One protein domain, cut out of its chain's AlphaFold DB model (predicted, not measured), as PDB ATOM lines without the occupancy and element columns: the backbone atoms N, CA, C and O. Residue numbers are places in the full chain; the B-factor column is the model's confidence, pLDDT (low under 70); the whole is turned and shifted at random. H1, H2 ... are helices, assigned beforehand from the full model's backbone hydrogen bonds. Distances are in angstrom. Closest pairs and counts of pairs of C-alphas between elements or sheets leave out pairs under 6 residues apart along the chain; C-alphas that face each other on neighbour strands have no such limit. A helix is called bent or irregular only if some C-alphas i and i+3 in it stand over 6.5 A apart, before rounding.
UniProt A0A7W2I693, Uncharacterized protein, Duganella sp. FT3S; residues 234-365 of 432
ATOM      1  N   ASP A 234     279.855 383.880 314.482       78.00
ATOM      2  CA  ASP A 234     279.381 384.727 313.379       78.00
ATOM      3  C   ASP A 234     278.826 383.880 312.223       78.00
ATOM      4  O   ASP A 234     277.688 384.076 311.803       78.00
ATOM      5  N   ARG A 235     279.550 382.834 311.793       82.38
ATOM      6  CA  ARG A 235     279.070 381.908 310.743       82.38
ATOM      7  C   ARG A 235     277.810 381.140 311.127       82.38
ATOM      8  O   ARG A 235     276.981 380.851 310.265       82.38
ATOM      9  N   ILE A 236     277.648 380.782 312.401       88.25
ATOM     10  CA  ILE A 236     276.399 380.175 312.875       88.25
ATOM     11  C   ILE A 236     275.252 381.169 312.742       88.25
ATOM     12  O   ILE A 236     274.183 380.769 312.291       88.25
ATOM     13  N   TYR A 237     275.451 382.424 313.146       79.38
ATOM     14  CA  TYR A 237     274.416 383.453 313.098       79.38
ATOM     15  C   TYR A 237     274.022 383.784 311.654       79.38
ATOM     16  O   TYR A 237     272.832 383.730 311.350       79.38
ATOM     17  N   GLU A 238     274.994 383.977 310.758       74.06
ATOM     18  CA  GLU A 238     274.757 384.187 309.320       74.06
ATOM     19  C   GLU A 238     273.850 383.093 308.725       74.06
ATOM     20  O   GLU A 238     272.915 383.365 307.976       74.06
ATOM     21  N   GLU A 239     274.097 381.823 309.061       84.69
ATOM     22  CA  GLU A 239     273.266 380.709 308.592       84.69
ATOM     23  C   GLU A 239     271.931 380.604 309.339       84.69
ATOM     24  O   GLU A 239     270.903 380.267 308.745       84.69
ATOM     25  N   TYR A 240     271.927 380.891 310.640       85.12
ATOM     26  CA  TYR A 240     270.740 380.865 311.487       85.12
ATOM     27  C   TYR A 240     269.668 381.836 310.989       85.12
ATOM     28  O   TYR A 240     268.504 381.448 310.844       85.12
ATOM     29  N   TYR A 241     270.067 383.061 310.647       72.56
ATOM     30  CA  TYR A 241     269.156 384.098 310.168       72.56
ATOM     31  C   TYR A 241     268.501 383.776 308.828       72.56
ATOM     32  O   TYR A 241     267.435 384.305 308.522       72.56
ATOM     33  N   GLN A 242     269.040 382.830 308.059       74.19
ATOM     34  CA  GLN A 242     268.401 382.415 306.812       74.19
ATOM     35  C   GLN A 242     267.067 381.688 307.030       74.19
ATOM     36  O   GLN A 242     266.315 381.516 306.070       74.19
ATOM     37  N   PHE A 243     266.775 381.200 308.236       79.62
ATOM     38  CA  PHE A 243     265.542 380.455 308.516       79.62
ATOM     39  C   PHE A 243     264.866 380.852 309.833       79.62
ATOM     40  O   PHE A 243     263.658 380.660 309.993       79.62
ATOM     41  N   SER A 244     265.607 381.396 310.797       81.69
ATOM     42  CA  SER A 244     265.074 381.708 312.118       81.69
ATOM     43  C   SER A 244     263.972 382.775 312.143       81.69
ATOM     44  O   SER A 244     263.038 382.560 312.920       81.69
ATOM     45  N   PRO A 245     263.969 383.844 311.310       72.00
ATOM     46  CA  PRO A 245     262.914 384.860 311.348       72.00
ATOM     47  C   PRO A 245     261.549 384.281 310.972       72.00
ATOM     48  O   PRO A 245     260.560 384.506 311.667       72.00
ATOM     49  N   ALA A 246     261.502 383.441 309.933       68.94
ATOM     50  CA  ALA A 246     260.275 382.780 309.496       68.94
ATOM     51  C   ALA A 246     259.723 381.829 310.573       68.94
ATOM     52  O   ALA A 246     258.513 381.786 310.823       68.94
ATOM     53  N   ILE A 247     260.605 381.085 311.254       82.31
ATOM     54  CA  ILE A 247     260.210 380.245 312.391       82.31
ATOM     55  C   ILE A 247     259.714 381.114 313.557       82.31
ATOM     56  O   ILE A 247     258.652 380.828 314.108       82.31
ATOM     57  N   ALA A 248     260.452 382.163 313.927       76.44
ATOM     58  CA  ALA A 248     260.128 383.057 315.036       76.44
ATOM     59  C   ALA A 248     258.779 383.764 314.834       76.44
ATOM     60  O   ALA A 248     257.943 383.734 315.737       76.44
ATOM     61  N   GLY A 249     258.512 384.287 313.634       64.88
ATOM     62  CA  GLY A 249     257.237 384.920 313.292       64.88
ATOM     63  C   GLY A 249     256.048 383.970 313.451       64.88
ATOM     64  O   GLY A 249     255.052 384.315 314.084       64.88
ATOM     65  N   ARG A 250     256.168 382.718 312.980       74.81
ATOM     66  CA  ARG A 250     255.113 381.703 313.177       74.81
ATOM     67  C   ARG A 250     254.932 381.313 314.641       74.81
ATOM     68  O   ARG A 250     253.807 381.069 315.069       74.81
ATOM     69  N   LEU A 251     256.016 381.262 315.415       77.19
ATOM     70  CA  LEU A 251     255.941 381.002 316.853       77.19
ATOM     71  C   LEU A 251     255.251 382.146 317.600       77.19
ATOM     72  O   LEU A 251     254.468 381.871 318.502       77.19
ATOM     73  N   GLY A 252     255.454 383.401 317.197       66.06
ATOM     74  CA  GLY A 252     254.762 384.553 317.784       66.06
ATOM     75  C   GLY A 252     253.232 384.422 317.775       66.06
ATOM     76  O   GLY A 252     252.575 384.870 318.713       66.06
ATOM     77  N   GLN A 253     252.677 383.730 316.775       66.94
ATOM     78  CA  GLN A 253     251.232 383.610 316.544       66.94
ATOM     79  C   GLN A 253     250.575 382.369 317.176       66.94
ATOM     80  O   GLN A 253     249.349 382.286 317.234       66.94
ATOM     81  N   ASP A 254     251.350 381.390 317.659       71.88
ATOM     82  CA  ASP A 254     250.813 380.117 318.157       71.88
ATOM     83  C   ASP A 254     251.428 379.725 319.509       71.88
ATOM     84  O   ASP A 254     252.547 379.217 319.612       71.88
ATOM     85  N   ALA A 255     250.649 379.903 320.580       75.88
ATOM     86  CA  ALA A 255     251.070 379.578 321.939       75.88
ATOM     87  C   ALA A 255     251.410 378.090 322.146       75.88
ATOM     88  O   ALA A 255     252.311 377.774 322.930       75.88
ATOM     89  N   LEU A 256     250.724 377.176 321.453       82.25
ATOM     90  CA  LEU A 256     251.004 375.743 321.533       82.25
ATOM     91  C   LEU A 256     252.313 375.413 320.807       82.25
ATOM     92  O   LEU A 256     253.108 374.616 321.313       82.25
ATOM     93  N   ALA A 257     252.582 376.080 319.686       83.62
ATOM     94  CA  ALA A 257     253.857 375.986 318.981       83.62
ATOM     95  C   ALA A 257     255.029 376.502 319.799       83.62
ATOM     96  O   ALA A 257     256.038 375.800 319.908       83.62
ATOM     97  N   ARG A 258     254.885 377.664 320.447       84.56
ATOM     98  CA  ARG A 258     255.900 378.189 321.374       84.56
ATOM     99  C   ARG A 258     256.246 377.170 322.440       84.56
ATOM    100  O   ARG A 258     257.416 376.838 322.608       84.56
ATOM    101  N   GLN A 259     255.230 376.620 323.105       87.06
ATOM    102  CA  GLN A 259     255.439 375.642 324.168       87.06
ATOM    103  C   GLN A 259     256.097 374.356 323.647       87.06
ATOM    104  O   GLN A 259     256.978 373.800 324.309       87.06
ATOM    105  N   ALA A 260     255.702 373.882 322.464       89.25
ATOM    106  CA  ALA A 260     256.294 372.702 321.847       89.25
ATOM    107  C   ALA A 260     257.773 372.923 321.500       89.25
ATOM    108  O   ALA A 260     258.611 372.109 321.886       89.25
ATOM    109  N   VAL A 261     258.120 374.031 320.837       91.75
ATOM    110  CA  VAL A 261     259.512 374.342 320.468       91.75
ATOM    111  C   VAL A 261     260.361 374.647 321.704       91.75
ATOM    112  O   VAL A 261     261.513 374.213 321.769       91.75
ATOM    113  N   LEU A 262     259.792 375.282 322.732       91.88
ATOM    114  CA  LEU A 262     260.471 375.505 324.009       91.88
ATOM    115  C   LEU A 262     260.908 374.181 324.658       91.88
ATOM    116  O   LEU A 262     262.050 374.046 325.102       91.88
ATOM    117  N   LEU A 263     260.004 373.198 324.705       93.31
ATOM    118  CA  LEU A 263     260.247 371.894 325.329       93.31
ATOM    119  C   LEU A 263     261.085 370.952 324.461       93.31
ATOM    120  O   LEU A 263     261.884 370.188 324.995       93.31
ATOM    121  N   VAL A 264     260.877 370.968 323.144       93.00
ATOM    122  CA  VAL A 264     261.504 370.007 322.230       93.00
ATOM    123  C   VAL A 264     262.851 370.492 321.725       93.00
ATOM    124  O   VAL A 264     263.714 369.648 321.528       93.00
ATOM    125  N   ALA A 265     263.058 371.798 321.541       94.38
ATOM    126  CA  ALA A 265     264.277 372.345 320.947       94.38
ATOM    127  C   ALA A 265     265.071 373.225 321.921       94.38
ATOM    128  O   ALA A 265     266.209 372.896 322.248       94.38
ATOM    129  N   VAL A 266     264.479 374.316 322.414       95.38
ATOM    130  CA  VAL A 266     265.218 375.378 323.123       95.38
ATOM    131  C   VAL A 266     265.834 374.886 324.432       95.38
ATOM    132  O   VAL A 266     267.034 375.049 324.640       95.38
ATOM    133  N   ARG A 267     265.051 374.246 325.308       96.31
ATOM    134  CA  ARG A 267     265.564 373.757 326.600       96.31
ATOM    135  C   ARG A 267     266.586 372.621 326.453       96.31
ATOM    136  O   ARG A 267     267.621 372.705 327.114       96.31
ATOM    137  N   PRO A 268     266.362 371.592 325.609       97.62
ATOM    138  CA  PRO A 268     267.382 370.581 325.330       97.62
ATOM    139  C   PRO A 268     268.686 371.160 324.776       97.62
ATOM    140  O   PRO A 268     269.753 370.781 325.253       97.62
ATOM    141  N   LEU A 269     268.611 372.101 323.826       97.38
ATOM    142  CA  LEU A 269     269.792 372.774 323.275       97.38
ATOM    143  C   LEU A 269     270.548 373.551 324.341       97.38
ATOM    144  O   LEU A 269     271.750 373.370 324.498       97.38
ATOM    145  N   LEU A 270     269.842 374.368 325.122       97.19
ATOM    146  CA  LEU A 270     270.460 375.139 326.191       97.19
ATOM    147  C   LEU A 270     271.145 374.233 327.219       97.19
ATOM    148  O   LEU A 270     272.261 374.523 327.646       97.19
ATOM    149  N   ALA A 271     270.512 373.125 327.609       97.69
ATOM    150  CA  ALA A 271     271.111 372.178 328.543       97.69
ATOM    151  C   ALA A 271     272.340 371.472 327.945       97.69
ATOM    152  O   ALA A 271     273.330 371.274 328.648       97.69
ATOM    153  N   TRP A 272     272.306 371.145 326.649       98.31
ATOM    154  CA  TRP A 272     273.452 370.585 325.932       98.31
ATOM    155  C   TRP A 272     274.628 371.557 325.898       98.31
ATOM    156  O   TRP A 272     275.738 371.199 326.284       98.31
ATOM    157  N   TYR A 273     274.384 372.801 325.492       98.00
ATOM    158  CA  TYR A 273     275.418 373.826 325.440       98.00
ATOM    159  C   TYR A 273     275.971 374.167 326.823       98.00
ATOM    160  O   TYR A 273     277.172 374.362 326.972       98.00
ATOM    161  N   THR A 274     275.114 374.178 327.849       97.06
ATOM    162  CA  THR A 274     275.542 374.358 329.242       97.06
ATOM    163  C   THR A 274     276.496 373.239 329.657       97.06
ATOM    164  O   THR A 274     277.552 373.512 330.221       97.06
ATOM    165  N   LEU A 275     276.163 371.980 329.350       97.75
ATOM    166  CA  LEU A 275     277.046 370.845 329.622       97.75
ATOM    167  C   LEU A 275     278.369 370.957 328.854       97.75
ATOM    168  O   LEU A 275     279.419 370.701 329.436       97.75
ATOM    169  N   ALA A 276     278.326 371.355 327.583       97.81
ATOM    170  CA  ALA A 276     279.526 371.557 326.779       97.81
ATOM    171  C   ALA A 276     280.428 372.656 327.349       97.81
ATOM    172  O   ALA A 276     281.622 372.425 327.506       97.81
ATOM    173  N   GLY A 277     279.856 373.803 327.727       96.56
ATOM    174  CA  GLY A 277     280.588 374.888 328.375       96.56
ATOM    175  C   GLY A 277     281.234 374.431 329.682       96.56
ATOM    176  O   GLY A 277     282.439 374.565 329.848       96.56
ATOM    177  N   VAL A 278     280.471 373.800 330.577       97.31
ATOM    178  CA  VAL A 278     281.016 373.311 331.855       97.31
ATOM    179  C   VAL A 278     282.133 372.284 331.641       97.31
ATOM    180  O   VAL A 278     283.156 372.353 332.308       97.31
ATOM    181  N   LEU A 279     281.989 371.349 330.697       97.56
ATOM    182  CA  LEU A 279     283.050 370.379 330.405       97.56
ATOM    183  C   LEU A 279     284.313 371.045 329.842       97.56
ATOM    184  O   LEU A 279     285.414 370.654 330.227       97.56
ATOM    185  N   ALA A 280     284.154 372.032 328.960       95.81
ATOM    186  CA  ALA A 280     285.266 372.713 328.306       95.81
ATOM    187  C   ALA A 280     286.015 373.685 329.234       95.81
ATOM    188  O   ALA A 280     287.230 373.806 329.119       95.81
ATOM    189  N   PHE A 281     285.309 374.360 330.147       94.88
ATOM    190  CA  PHE A 281     285.888 375.399 331.007       94.88
ATOM    191  C   PHE A 281     286.165 374.931 332.445       94.88
ATOM    192  O   PHE A 281     287.166 375.343 333.030       94.88
ATOM    193  N   ASP A 282     285.338 374.037 332.998       95.19
ATOM    194  CA  ASP A 282     285.426 373.596 334.402       95.19
ATOM    195  C   ASP A 282     285.835 372.114 334.556       95.19
ATOM    196  O   ASP A 282     286.179 371.663 335.655       95.19
ATOM    197  N   GLY A 283     285.787 371.327 333.475       94.06
ATOM    198  CA  GLY A 283     286.124 369.900 333.460       94.06
ATOM    199  C   GLY A 283     285.042 368.965 334.030       94.06
ATOM    200  O   GLY A 283     283.871 369.313 334.178       94.06
ATOM    201  N   GLU A 284     285.416 367.720 334.359       92.88
ATOM    202  CA  GLU A 284     284.482 366.642 334.765       92.88
ATOM    203  C   GLU A 284     284.027 366.695 336.243       92.88
ATOM    204  O   GLU A 284     283.747 365.667 336.863       92.88
ATOM    205  N   GLY A 285     283.954 367.889 336.832       93.06
ATOM    206  CA  GLY A 285     283.619 368.086 338.243       93.06
ATOM    207  C   GLY A 285     282.122 368.012 338.582       93.06
ATOM    208  O   GLY A 285     281.272 367.583 337.800       93.06
ATOM    209  N   PHE A 286     281.776 368.502 339.778       94.12
ATOM    210  CA  PHE A 286     280.387 368.572 340.259       94.12
ATOM    211  C   PHE A 286     279.460 369.359 339.316       94.12
ATOM    212  O   PHE A 286     278.303 368.975 339.133       94.12
ATOM    213  N   GLY A 287     279.971 370.426 338.690       95.69
ATOM    214  CA  GLY A 287     279.233 371.200 337.691       95.69
ATOM    215  C   GLY A 287     278.773 370.334 336.517       95.69
ATOM    216  O   GLY A 287     277.598 370.373 336.154       95.69
ATOM    217  N   ALA A 288     279.656 369.488 335.976       95.94
ATOM    218  CA  ALA A 288     279.329 368.606 334.855       95.94
ATOM    219  C   ALA A 288     278.267 367.567 335.244       95.94
ATOM    220  O   ALA A 288     277.335 367.308 334.485       95.94
ATOM    221  N   GLU A 289     278.352 367.010 336.455       95.25
ATOM    222  CA  GLU A 289     277.326 366.109 337.001       95.25
ATOM    223  C   GLU A 289     275.955 366.785 337.122       95.25
ATOM    224  O   GLU A 289     274.919 366.174 336.844       95.25
ATOM    225  N   GLN A 290     275.930 368.056 337.526       96.56
ATOM    226  CA  GLN A 290     274.695 368.829 337.595       96.56
ATOM    227  C   GLN A 290     274.136 369.128 336.198       96.56
ATOM    228  O   GLN A 290     272.957 368.868 335.955       96.56
ATOM    229  N   ALA A 291     274.981 369.565 335.263       96.56
ATOM    230  CA  ALA A 291     274.582 369.848 333.889       96.56
ATOM    231  C   ALA A 291     274.038 368.602 333.162       96.56
ATOM    232  O   ALA A 291     273.041 368.693 332.447       96.56
ATOM    233  N   MET A 292     274.604 367.411 333.399       95.62
ATOM    234  CA  MET A 292     274.061 366.155 332.860       95.62
ATOM    235  C   MET A 292     272.660 365.833 333.405       95.62
ATOM    236  O   MET A 292     271.789 365.390 332.652       95.62
ATOM    237  N   ARG A 293     272.403 366.078 334.699       94.50
ATOM    238  CA  ARG A 293     271.054 365.922 335.276       94.50
ATOM    239  C   ARG A 293     270.066 366.912 334.671       94.50
ATOM    240  O   ARG A 293     268.918 366.548 334.414       94.50
ATOM    241  N   ASP A 294     270.498 368.146 334.441       95.75
ATOM    242  CA  ASP A 294     269.653 369.175 333.843       95.75
ATOM    243  C   ASP A 294     269.364 368.882 332.363       95.75
ATOM    244  O   ASP A 294     268.224 369.051 331.932       95.75
ATOM    245  N   LEU A 295     270.313 368.296 331.624       96.31
ATOM    246  CA  LEU A 295     270.075 367.744 330.286       96.31
ATOM    247  C   LEU A 295     269.025 366.624 330.300       96.31
ATOM    248  O   LEU A 295     268.104 366.626 329.477       96.31
ATOM    249  N   GLU A 296     269.107 365.689 331.252       93.88
ATOM    250  CA  GLU A 296     268.099 364.630 331.374       93.88
ATOM    251  C   GLU A 296     266.698 365.208 331.660       93.88
ATOM    252  O   GLU A 296     265.700 364.719 331.116       93.88
ATOM    253  N   ARG A 297     266.610 366.251 332.493       94.69
ATOM    254  CA  ARG A 297     265.351 366.950 332.800       94.69
ATOM    255  C   ARG A 297     264.815 367.729 331.604       94.69
ATOM    256  O   ARG A 297     263.604 367.712 331.384       94.69
ATOM    257  N   ALA A 298     265.694 368.368 330.835       96.44
ATOM    258  CA  ALA A 298     265.337 369.112 329.632       96.44
ATOM    259  C   ALA A 298     264.739 368.206 328.544       96.44
ATOM    260  O   ALA A 298     263.923 368.670 327.754       96.44
ATOM    261  N   CYS A 299     265.071 366.912 328.553       96.06
ATOM    262  CA  CYS A 299     264.498 365.895 327.671       96.06
ATOM    263  C   CYS A 299     263.519 364.987 328.445       96.06
ATOM    264  O   CYS A 299     263.881 363.867 328.824       96.06
ATOM    265  N   PRO A 300     262.276 365.397 328.741       93.06
ATOM    266  CA  PRO A 300     261.389 364.627 329.610       93.06
ATOM    267  C   PRO A 300     260.923 363.299 328.992       93.06
ATOM    268  O   PRO A 300     260.629 363.195 327.801       93.06
ATOM    269  N   ARG A 301     260.782 362.261 329.830       90.69
ATOM    270  CA  ARG A 301     260.378 360.909 329.391       90.69
ATOM    271  C   ARG A 301     258.998 360.864 328.732       90.69
ATOM    272  O   ARG A 301     258.817 360.094 327.793       90.69
ATOM    273  N   TYR A 302     258.055 361.690 329.188       90.81
ATOM    274  CA  TYR A 302     256.676 361.696 328.686       90.81
ATOM    275  C   TYR A 302     256.548 362.175 327.230       90.81
ATOM    276  O   TYR A 302     255.539 361.886 326.597       90.81
ATOM    277  N   LEU A 303     257.565 362.851 326.678       90.12
ATOM    278  CA  LEU A 303     257.609 363.229 325.259       90.12
ATOM    279  C   LEU A 303     258.153 362.110 324.353       90.12
ATOM    280  O   LEU A 303     258.173 362.263 323.136       90.12
ATOM    281  N   GLY A 304     258.582 360.973 324.915       91.00
ATOM    282  CA  GLY A 304     259.067 359.830 324.141       91.00
ATOM    283  C   GLY A 304     260.464 360.053 323.558       91.00
ATOM    284  O   GLY A 304     260.630 360.153 322.344       91.00
ATOM    285  N   ARG A 305     261.487 360.072 324.426       91.94
ATOM    286  CA  ARG A 305     262.885 360.418 324.087       91.94
ATOM    287  C   ARG A 305     263.416 359.753 322.814       91.94
ATOM    288  O   ARG A 305     263.945 360.434 321.947       91.94
ATOM    289  N   THR A 306     263.230 358.440 322.675       89.69
ATOM    290  CA  THR A 306     263.695 357.677 321.504       89.69
ATOM    291  C   THR A 306     262.983 358.089 320.215       89.69
ATOM    292  O   THR A 306     263.607 358.144 319.160       89.69
ATOM    293  N   SER A 307     261.687 358.403 320.298       90.31
ATOM    294  CA  SER A 307     260.899 358.867 319.152       90.31
ATOM    295  C   SER A 307     261.368 360.247 318.703       90.31
ATOM    296  O   SER A 307     261.658 360.445 317.524       90.31
ATOM    297  N   VAL A 308     261.517 361.181 319.646       91.56
ATOM    298  CA  VAL A 308     262.002 362.540 319.366       91.56
ATOM    299  C   VAL A 308     263.422 362.502 318.794       91.56
ATOM    300  O   VAL A 308     263.674 363.095 317.749       91.56
ATOM    301  N   ALA A 309     264.320 361.717 319.398       91.81
ATOM    302  CA  ALA A 309     265.677 361.520 318.894       91.81
ATOM    303  C   ALA A 309     265.692 360.970 317.457       91.81
ATOM    304  O   ALA A 309     266.455 361.452 316.622       91.81
ATOM    305  N   GLY A 310     264.837 359.988 317.146       90.56
ATOM    306  CA  GLY A 310     264.739 359.407 315.805       90.56
ATOM    307  C   GLY A 310     264.272 360.411 314.749       90.56
ATOM    308  O   GLY A 310     264.807 360.435 313.640       90.56
ATOM    309  N   VAL A 311     263.317 361.273 315.101       91.31
ATOM    310  CA  VAL A 311     262.818 362.341 314.222       91.31
ATOM    311  C   VAL A 311     263.908 363.375 313.966       91.31
ATOM    312  O   VAL A 311     264.180 363.687 312.811       91.31
ATOM    313  N   LEU A 312     264.579 363.853 315.014       92.00
ATOM    314  CA  LEU A 312     265.660 364.836 314.902       92.00
ATOM    315  C   LEU A 312     266.851 364.301 314.101       92.00
ATOM    316  O   LEU A 312     267.385 365.003 313.248       92.00
ATOM    317  N   ALA A 313     267.224 363.037 314.309       90.50
ATOM    318  CA  ALA A 313     268.250 362.379 313.506       90.50
ATOM    319  C   ALA A 313     267.832 362.253 312.030       90.50
ATOM    320  O   ALA A 313     268.661 362.420 311.137       90.50
ATOM    321  N   GLY A 314     266.549 361.988 311.761       91.06
ATOM    322  CA  GLY A 314     265.995 361.985 310.408       91.06
ATOM    323  C   GLY A 314     266.067 363.361 309.747       91.06
ATOM    324  O   GLY A 314     266.571 363.465 308.631       91.06
ATOM    325  N   LEU A 315     265.630 364.403 310.455       89.50
ATOM    326  CA  LEU A 315     265.666 365.794 309.997       89.50
ATOM    327  C   LEU A 315     267.090 366.260 309.699       89.50
ATOM    328  O   LEU A 315     267.345 366.796 308.625       89.50
ATOM    329  N   ARG A 316     268.037 365.971 310.599       88.62
ATOM    330  CA  ARG A 316     269.467 366.230 310.387       88.62
ATOM    331  C   ARG A 316     269.994 365.549 309.121       88.62
ATOM    332  O   ARG A 316     270.823 366.111 308.423       88.62
ATOM    333  N   ALA A 317     269.515 364.345 308.817       88.94
ATOM    334  CA  ALA A 317     269.876 363.612 307.604       88.94
ATOM    335  C   ALA A 317     269.100 364.071 306.349       88.94
ATOM    336  O   ALA A 317     269.135 363.379 305.331       88.94
ATOM    337  N   GLY A 318     268.358 365.182 306.417       85.25
ATOM    338  CA  GLY A 318     267.570 365.721 305.306       85.25
ATOM    339  C   GLY A 318     266.299 364.929 304.984       85.25
ATOM    340  O   GLY A 318     265.703 365.132 303.926       85.25
ATOM    341  N   LYS A 319     265.863 364.014 305.861       89.12
ATOM    342  CA  LYS A 319     264.625 363.250 305.655       89.12
ATOM    343  C   LYS A 319     263.398 364.125 305.940       89.12
ATOM    344  O   LYS A 319     263.448 364.964 306.840       89.12
ATOM    345  N   PRO A 320     262.279 363.917 305.223       85.25
ATOM    346  CA  PRO A 320     261.032 364.610 305.525       85.25
ATOM    347  C   PRO A 320     260.498 364.228 306.913       85.25
ATOM    348  O   PRO A 320     260.801 363.153 307.441       85.25
ATOM    349  N   LEU A 321     259.670 365.107 307.490       84.88
ATOM    350  CA  LEU A 321     258.917 364.783 308.701       84.88
ATOM    351  C   LEU A 321     257.979 363.592 308.449       84.88
ATOM    352  O   LEU A 321     257.377 363.522 307.378       84.88
ATOM    353  N   PRO A 322     257.806 362.680 309.424       85.88
ATOM    354  CA  PRO A 322     256.831 361.600 309.304       85.88
ATOM    355  C   PRO A 322     255.399 362.131 309.145       85.88
ATOM    356  O   PRO A 322     254.992 362.996 309.914       85.88
ATOM    357  N   ASP A 323     254.602 361.533 308.253       83.62
ATOM    358  CA  ASP A 323     253.216 361.957 307.942       83.62
ATOM    359  C   ASP A 323     252.264 361.992 309.149       83.62
ATOM    360  O   ASP A 323     251.222 362.638 309.125       83.62
ATOM    361  N   LYS A 324     252.591 361.251 310.213       82.19
ATOM    362  CA  LYS A 324     251.785 361.178 311.441       82.19
ATOM    363  C   LYS A 324     252.058 362.332 312.409       82.19
ATOM    364  O   LYS A 324     251.513 362.326 313.513       82.19
ATOM    365  N   MET A 325     252.940 363.264 312.054       81.12
ATOM    366  CA  MET A 325     253.253 364.402 312.907       81.12
ATOM    367  C   MET A 325     252.107 365.417 312.938       81.12
ATOM    368  O   MET A 325     251.367 365.552 311.963       81.12
ATOM    369  N   PRO A 326     251.946 366.157 314.051       78.56
ATOM    370  CA  PRO A 326     251.016 367.275 314.111       78.56
ATOM    371  C   PRO A 326     251.201 368.228 312.916       78.56
ATOM    372  O   PRO A 326     252.350 368.550 312.595       78.56
ATOM    373  N   PRO A 327     250.115 368.742 312.303       78.19
ATOM    374  CA  PRO A 327     250.190 369.691 311.184       78.19
ATOM    375  C   PRO A 327     251.088 370.897 311.471       78.19
ATOM    376  O   PRO A 327     251.793 371.387 310.596       78.19
ATOM    377  N   LEU A 328     251.122 371.314 312.735       74.88
ATOM    378  CA  LEU A 328     251.995 372.371 313.212       74.88
ATOM    379  C   LEU A 328     253.488 372.074 313.010       74.88
ATOM    380  O   LEU A 328     254.243 372.975 312.695       74.88
ATOM    381  N   LEU A 329     253.951 370.831 313.159       77.31
ATOM    382  CA  LEU A 329     255.356 370.516 312.879       77.31
ATOM    383  C   LEU A 329     255.646 370.553 311.376       77.31
ATOM    384  O   LEU A 329     256.738 370.950 310.972       77.31
ATOM    385  N   HIS A 330     254.661 370.202 310.545       82.69
ATOM    386  CA  HIS A 330     254.795 370.296 309.093       82.69
ATOM    387  C   HIS A 330     254.968 371.741 308.607       82.69
ATOM    388  O   HIS A 330     255.683 371.941 307.626       82.69
ATOM    389  N   SER A 331     254.421 372.743 309.307       80.75
ATOM    390  CA  SER A 331     254.614 374.156 308.940       80.75
ATOM    391  C   SER A 331     256.047 374.663 309.151       80.75
ATOM    392  O   SER A 331     256.414 375.688 308.587       80.75
ATOM    393  N   PHE A 332     256.881 373.942 309.910       84.00
ATOM    394  CA  PHE A 332     258.309 374.245 310.082       84.00
ATOM    395  C   PHE A 332     259.224 373.356 309.225       84.00
ATOM    396  O   PHE A 332     260.444 373.509 309.264       84.00
ATOM    397  N   ALA A 333     258.673 372.402 308.467       84.12
ATOM    398  CA  ALA A 333     259.458 371.355 307.812       84.12
ATOM    399  C   ALA A 333     260.468 371.896 306.792       84.12
ATOM    400  O   ALA A 333     261.551 371.330 306.641       84.12
ATOM    401  N   GLU A 334     260.102 372.949 306.063       81.62
ATOM    402  CA  GLU A 334     260.966 373.561 305.057       81.62
ATOM    403  C   GLU A 334     262.133 374.314 305.694       81.62
ATOM    404  O   GLU A 334     263.279 374.043 305.346       81.62
ATOM    405  N   ASP A 335     261.867 375.154 306.693       84.69
ATOM    406  CA  ASP A 335     262.905 375.900 307.410       84.69
ATOM    407  C   ASP A 335     263.864 374.976 308.164       84.69
ATOM    408  O   ASP A 335     265.075 375.183 308.148       84.69
ATOM    409  N   VAL A 336     263.355 373.891 308.757       87.69
ATOM    410  CA  VAL A 336     264.205 372.872 309.393       87.69
ATOM    411  C   VAL A 336     265.063 372.141 308.357       87.69
ATOM    412  O   VAL A 336     266.224 371.832 308.628       87.69
ATOM    413  N   ARG A 337     264.534 371.879 307.156       86.00
ATOM    414  CA  ARG A 337     265.311 371.286 306.058       86.00
ATOM    415  C   ARG A 337     266.387 372.247 305.559       86.00
ATOM    416  O   ARG A 337     267.499 371.803 305.290       86.00
ATOM    417  N   LYS A 338     266.072 373.543 305.473       86.00
ATOM    418  CA  LYS A 338     267.034 374.603 305.157       86.00
ATOM    419  C   LYS A 338     268.152 374.625 306.200       86.00
ATOM    420  O   LYS A 338     269.310 374.478 305.830       86.00
ATOM    421  N   ALA A 339     267.810 374.655 307.489       88.31
ATOM    422  CA  ALA A 339     268.774 374.582 308.588       88.31
ATOM    423  C   ALA A 339     269.666 373.327 308.527       88.31
ATOM    424  O   ALA A 339     270.860 373.406 308.796       88.31
ATOM    425  N   ALA A 340     269.118 372.169 308.140       89.81
ATOM    426  CA  ALA A 340     269.879 370.923 308.000       89.81
ATOM    427  C   ALA A 340     270.883 370.926 306.840       89.81
ATOM    428  O   ALA A 340     271.883 370.212 306.901       89.81
ATOM    429  N   ALA A 341     270.619 371.703 305.788       90.06
ATOM    430  CA  ALA A 341     271.519 371.838 304.646       90.06
ATOM    431  C   ALA A 341     272.679 372.815 304.913       90.06
ATOM    432  O   ALA A 341     273.679 372.788 304.194       90.06
ATOM    433  N   LEU A 342     272.548 373.659 305.936       91.38
ATOM    434  CA  LEU A 342     273.513 374.683 306.309       91.38
ATOM    435  C   LEU A 342     274.568 374.097 307.273       91.38
ATOM    436  O   LEU A 342     274.207 373.509 308.296       91.38
ATOM    437  N   PRO A 343     275.872 374.154 306.949       92.69
ATOM    438  CA  PRO A 343     276.892 373.401 307.675       92.69
ATOM    439  C   PRO A 343     277.138 373.857 309.120       92.69
ATOM    440  O   PRO A 343     277.375 373.002 309.976       92.69
ATOM    441  N   HIS A 344     277.100 375.155 309.402       93.94
ATOM    442  CA  HIS A 344     277.298 375.719 310.738       93.94
ATOM    443  C   HIS A 344     276.011 375.645 311.558       93.94
ATOM    444  O   HIS A 344     276.044 375.141 312.678       93.94
ATOM    445  N   ALA A 345     274.864 376.039 311.002       92.12
ATOM    446  CA  ALA A 345     273.571 375.944 311.678       92.12
ATOM    447  C   ALA A 345     273.157 374.486 311.930       92.12
ATOM    448  O   ALA A 345     272.670 374.154 313.012       92.12
ATOM    449  N   GLY A 346     273.398 373.582 310.980       94.50
ATOM    450  CA  GLY A 346     273.144 372.152 311.142       94.50
ATOM    451  C   GLY A 346     273.995 371.528 312.252       94.50
ATOM    452  O   GLY A 346     273.472 370.754 313.061       94.50
ATOM    453  N   TRP A 347     275.280 371.900 312.334       96.50
ATOM    454  CA  TRP A 347     276.176 371.495 313.423       96.50
ATOM    455  C   TRP A 347     275.790 372.124 314.763       96.50
ATOM    456  O   TRP A 347     275.798 371.433 315.777       96.50
ATOM    457  N   ALA A 348     275.444 373.407 314.785       96.44
ATOM    458  CA  ALA A 348     275.139 374.113 316.019       96.44
ATOM    459  C   ALA A 348     273.771 373.717 316.576       96.44
ATOM    460  O   ALA A 348     273.629 373.623 317.778       96.44
ATOM    461  N   ILE A 349     272.766 373.438 315.745       95.12
ATOM    462  CA  ILE A 349     271.375 373.303 316.206       95.12
ATOM    463  C   ILE A 349     270.897 371.859 316.099       95.12
ATOM    464  O   ILE A 349     270.511 371.251 317.094       95.12
ATOM    465  N   LEU A 350     270.902 371.267 314.905       93.19
ATOM    466  CA  LEU A 350     270.260 369.964 314.713       93.19
ATOM    467  C   LEU A 350     271.092 368.800 315.254       93.19
ATOM    468  O   LEU A 350     270.520 367.851 315.795       93.19
ATOM    469  N   ASP A 351     272.421 368.859 315.138       95.50
ATOM    470  CA  ASP A 351     273.307 367.837 315.701       95.50
ATOM    471  C   ASP A 351     273.177 367.718 317.234       95.50
ATOM    472  O   ASP A 351     272.748 366.659 317.713       95.50
ATOM    473  N   PRO A 352     273.438 368.770 318.030       96.62
ATOM    474  CA  PRO A 352     273.379 368.670 319.482       96.62
ATOM    475  C   PRO A 352     271.961 368.415 319.971       96.62
ATOM    476  O   PRO A 352     271.784 367.720 320.965       96.62
ATOM    477  N   LEU A 353     270.937 368.876 319.250       95.56
ATOM    478  CA  LEU A 353     269.561 368.556 319.594       95.56
ATOM    479  C   LEU A 353     269.266 367.055 319.433       95.56
ATOM    480  O   LEU A 353     268.698 366.430 320.332       95.56
ATOM    481  N   ALA A 354     269.699 366.436 318.329       94.12
ATOM    482  CA  ALA A 354     269.574 364.991 318.139       94.12
ATOM    483  C   ALA A 354     270.371 364.203 319.195       94.12
ATOM    484  O   ALA A 354     269.875 363.198 319.721       94.12
ATOM    485  N   ARG A 355     271.578 364.667 319.547       95.44
ATOM    486  CA  ARG A 355     272.414 364.047 320.586       95.44
ATOM    487  C   ARG A 355     271.827 364.202 321.981       95.44
ATOM    488  O   ARG A 355     271.794 363.213 322.700       95.44
ATOM    489  N   ALA A 356     271.295 365.366 322.343       96.25
ATOM    490  CA  ALA A 356     270.638 365.618 323.625       96.25
ATOM    491  C   ALA A 356     269.504 364.616 323.877       96.25
ATOM    492  O   ALA A 356     269.491 363.901 324.883       96.25
ATOM    493  N   TRP A 357     268.595 364.487 322.908       95.69
ATOM    494  CA  TRP A 357     267.482 363.542 322.994       95.69
ATOM    495  C   TRP A 357     267.940 362.079 322.949       95.69
ATOM    496  O   TRP A 357     267.408 361.242 323.686       95.69
ATOM    497  N   GLY A 358     268.943 361.760 322.125       92.88
ATOM    498  CA  GLY A 358     269.521 360.418 322.030       92.88
ATOM    499  C   GLY A 358     270.237 359.979 323.310       92.88
ATOM    500  O   GLY A 358     270.043 358.852 323.770       92.88
ATOM    501  N   ALA A 359     271.009 360.878 323.913       89.81
ATOM    502  CA  ALA A 359     271.720 360.692 325.173       89.81
ATOM    503  C   ALA A 359     270.755 360.544 326.352       89.81
ATOM    504  O   ALA A 359     270.950 359.681 327.201       89.81
ATOM    505  N   ALA A 360     269.663 361.310 326.383       86.50
ATOM    506  CA  ALA A 360     268.643 361.146 327.414       86.50
ATOM    507  C   ALA A 360     267.848 359.831 327.260       86.50
ATOM    508  O   ALA A 360     267.307 359.306 328.240       86.50
ATOM    509  N   GLY A 361     267.689 359.328 326.029       78.38
ATOM    510  CA  GLY A 361     266.889 358.140 325.703       78.38
ATOM    511  C   GLY A 361     267.628 356.803 325.807       78.38
ATOM    512  O   GLY A 361     266.979 355.760 325.885       78.38
ATOM    513  N   ALA A 362     268.960 356.811 325.823       78.38
ATOM    514  CA  ALA A 362     269.802 355.617 325.842       78.38
ATOM    515  C   ALA A 362     270.917 355.738 326.892       78.38
ATOM    516  O   ALA A 362     271.269 356.829 327.314       78.38
ATOM    517  N   ARG A 363     271.520 354.617 327.307       73.06
ATOM    518  CA  ARG A 363     272.713 354.630 328.178       73.06
ATOM    519  C   ARG A 363     273.969 354.979 327.369       73.06
ATOM    520  O   ARG A 363     274.835 354.127 327.189       73.06
ATOM    521  N   ARG A 364     274.021 356.189 326.812       83.81
ATOM    522  CA  ARG A 364     275.197 356.706 326.100       83.81
ATOM    523  C   ARG A 364     276.111 357.452 327.063       83.81
ATOM    524  O   ARG A 364     275.636 358.055 328.022       83.81
ATOM    525  N   ASP A 365     277.407 357.430 326.777       90.44
ATOM    526  CA  ASP A 365     278.354 358.327 327.432       90.44
ATOM    527  C   ASP A 365     278.158 359.740 326.869       90.44
ATOM    528  O   ASP A 365     278.625 360.074 325.780       90.44
TER     529      ASP A 365
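AT A GLANCE: This is residues 234 to 365 of the 432 residues of an uncharacterized protein of Duganella sp. FT3S (UniProt A0A7W2I693). H8 runs through the middle, with H5 side by side with it and running back the other way, and the hairpin of H3b and H4 crosses its second half. H1 and H7 pack on the first part of H8, while H2, H3a and the short H6 lie away from it, toward one end of the longest axis. The printed part has 132 residues with eight named helices, H1 to H8 in chain order, and no named strand; the class is all helix. It is compact, with a radius of gyration of the C-alphas of 14.8 A and spans of 41 by 36 by 27 A.

IN THESE COORDINATES: Find C-alpha 234 at (279.381, 384.727, 313.379), where H1 begins; it runs to residue 240. H2 takes residues 244 to 253. H3, residues 255 to 281, was assigned as one helix by its hydrogen bonds but is bent: C-alphas 264 and 267 are 7.0 A apart. Its arms are H3a, residues 255 to 264, 14.2 A, and H3b, residues 267 to 281, 20.9 A. H4 takes residues 286 to 298, 18.4 A; H5, 305 to 316, 16.3 A; H6, 327 to 330; H7, 333 to 341. H8, residues 343 to 361, 25.7 A, ends at C-alpha 361 (266.889, 358.140, 325.703); it is irregular, but only just, with C-alphas 348 and 351 6.55 A apart.

HOW THE PARTS SIT: Start at H8, the hub, which touches five helices. H5 touches it at a shallow tilt of 18 degrees, opposite ways; their closest C-alphas, Arg 305 and Gly 361, are 4.9 A apart. H3b, with residues 268 to 272 alone, touches H8 about perpendicular at 82 degrees, closest at C-alphas 269 and 353, 5.6 A. H3b and H4 form a helical hairpin at 14 degrees, closest at C-alphas 271 and 295, 4.9 A. H1 touches residues 344 to 348 of H8, closest at C-alphas 236 and 344, 5.0 A. H7 touches residues 345 to 350 of H8, closest at C-alphas 340 and 346, 4.7 A. Farther out, H2 and H3a only just touch, with 3 pairs of C-alphas within 8 A, and only at the corner; Leu 251 and Arg 258 have the closest C-alphas, 5.3 A. H6 touches no helix. Every O i to N i+4 pair is within hydrogen-bond range in H1, H3a, H3b, H4, H5 and H7; in H2 it is 5 of 6 and in H8 13 of 15, and H6 is too short for such a pair.

THE WHOLE: The two C-alphas farthest apart, Gly 285 and Asp 323, are 43.4 A apart. The printed part has no cut and no long link. Mean pLDDT of the printed part is 88.4; residues 246, 249 and 252 to 253 are under 70.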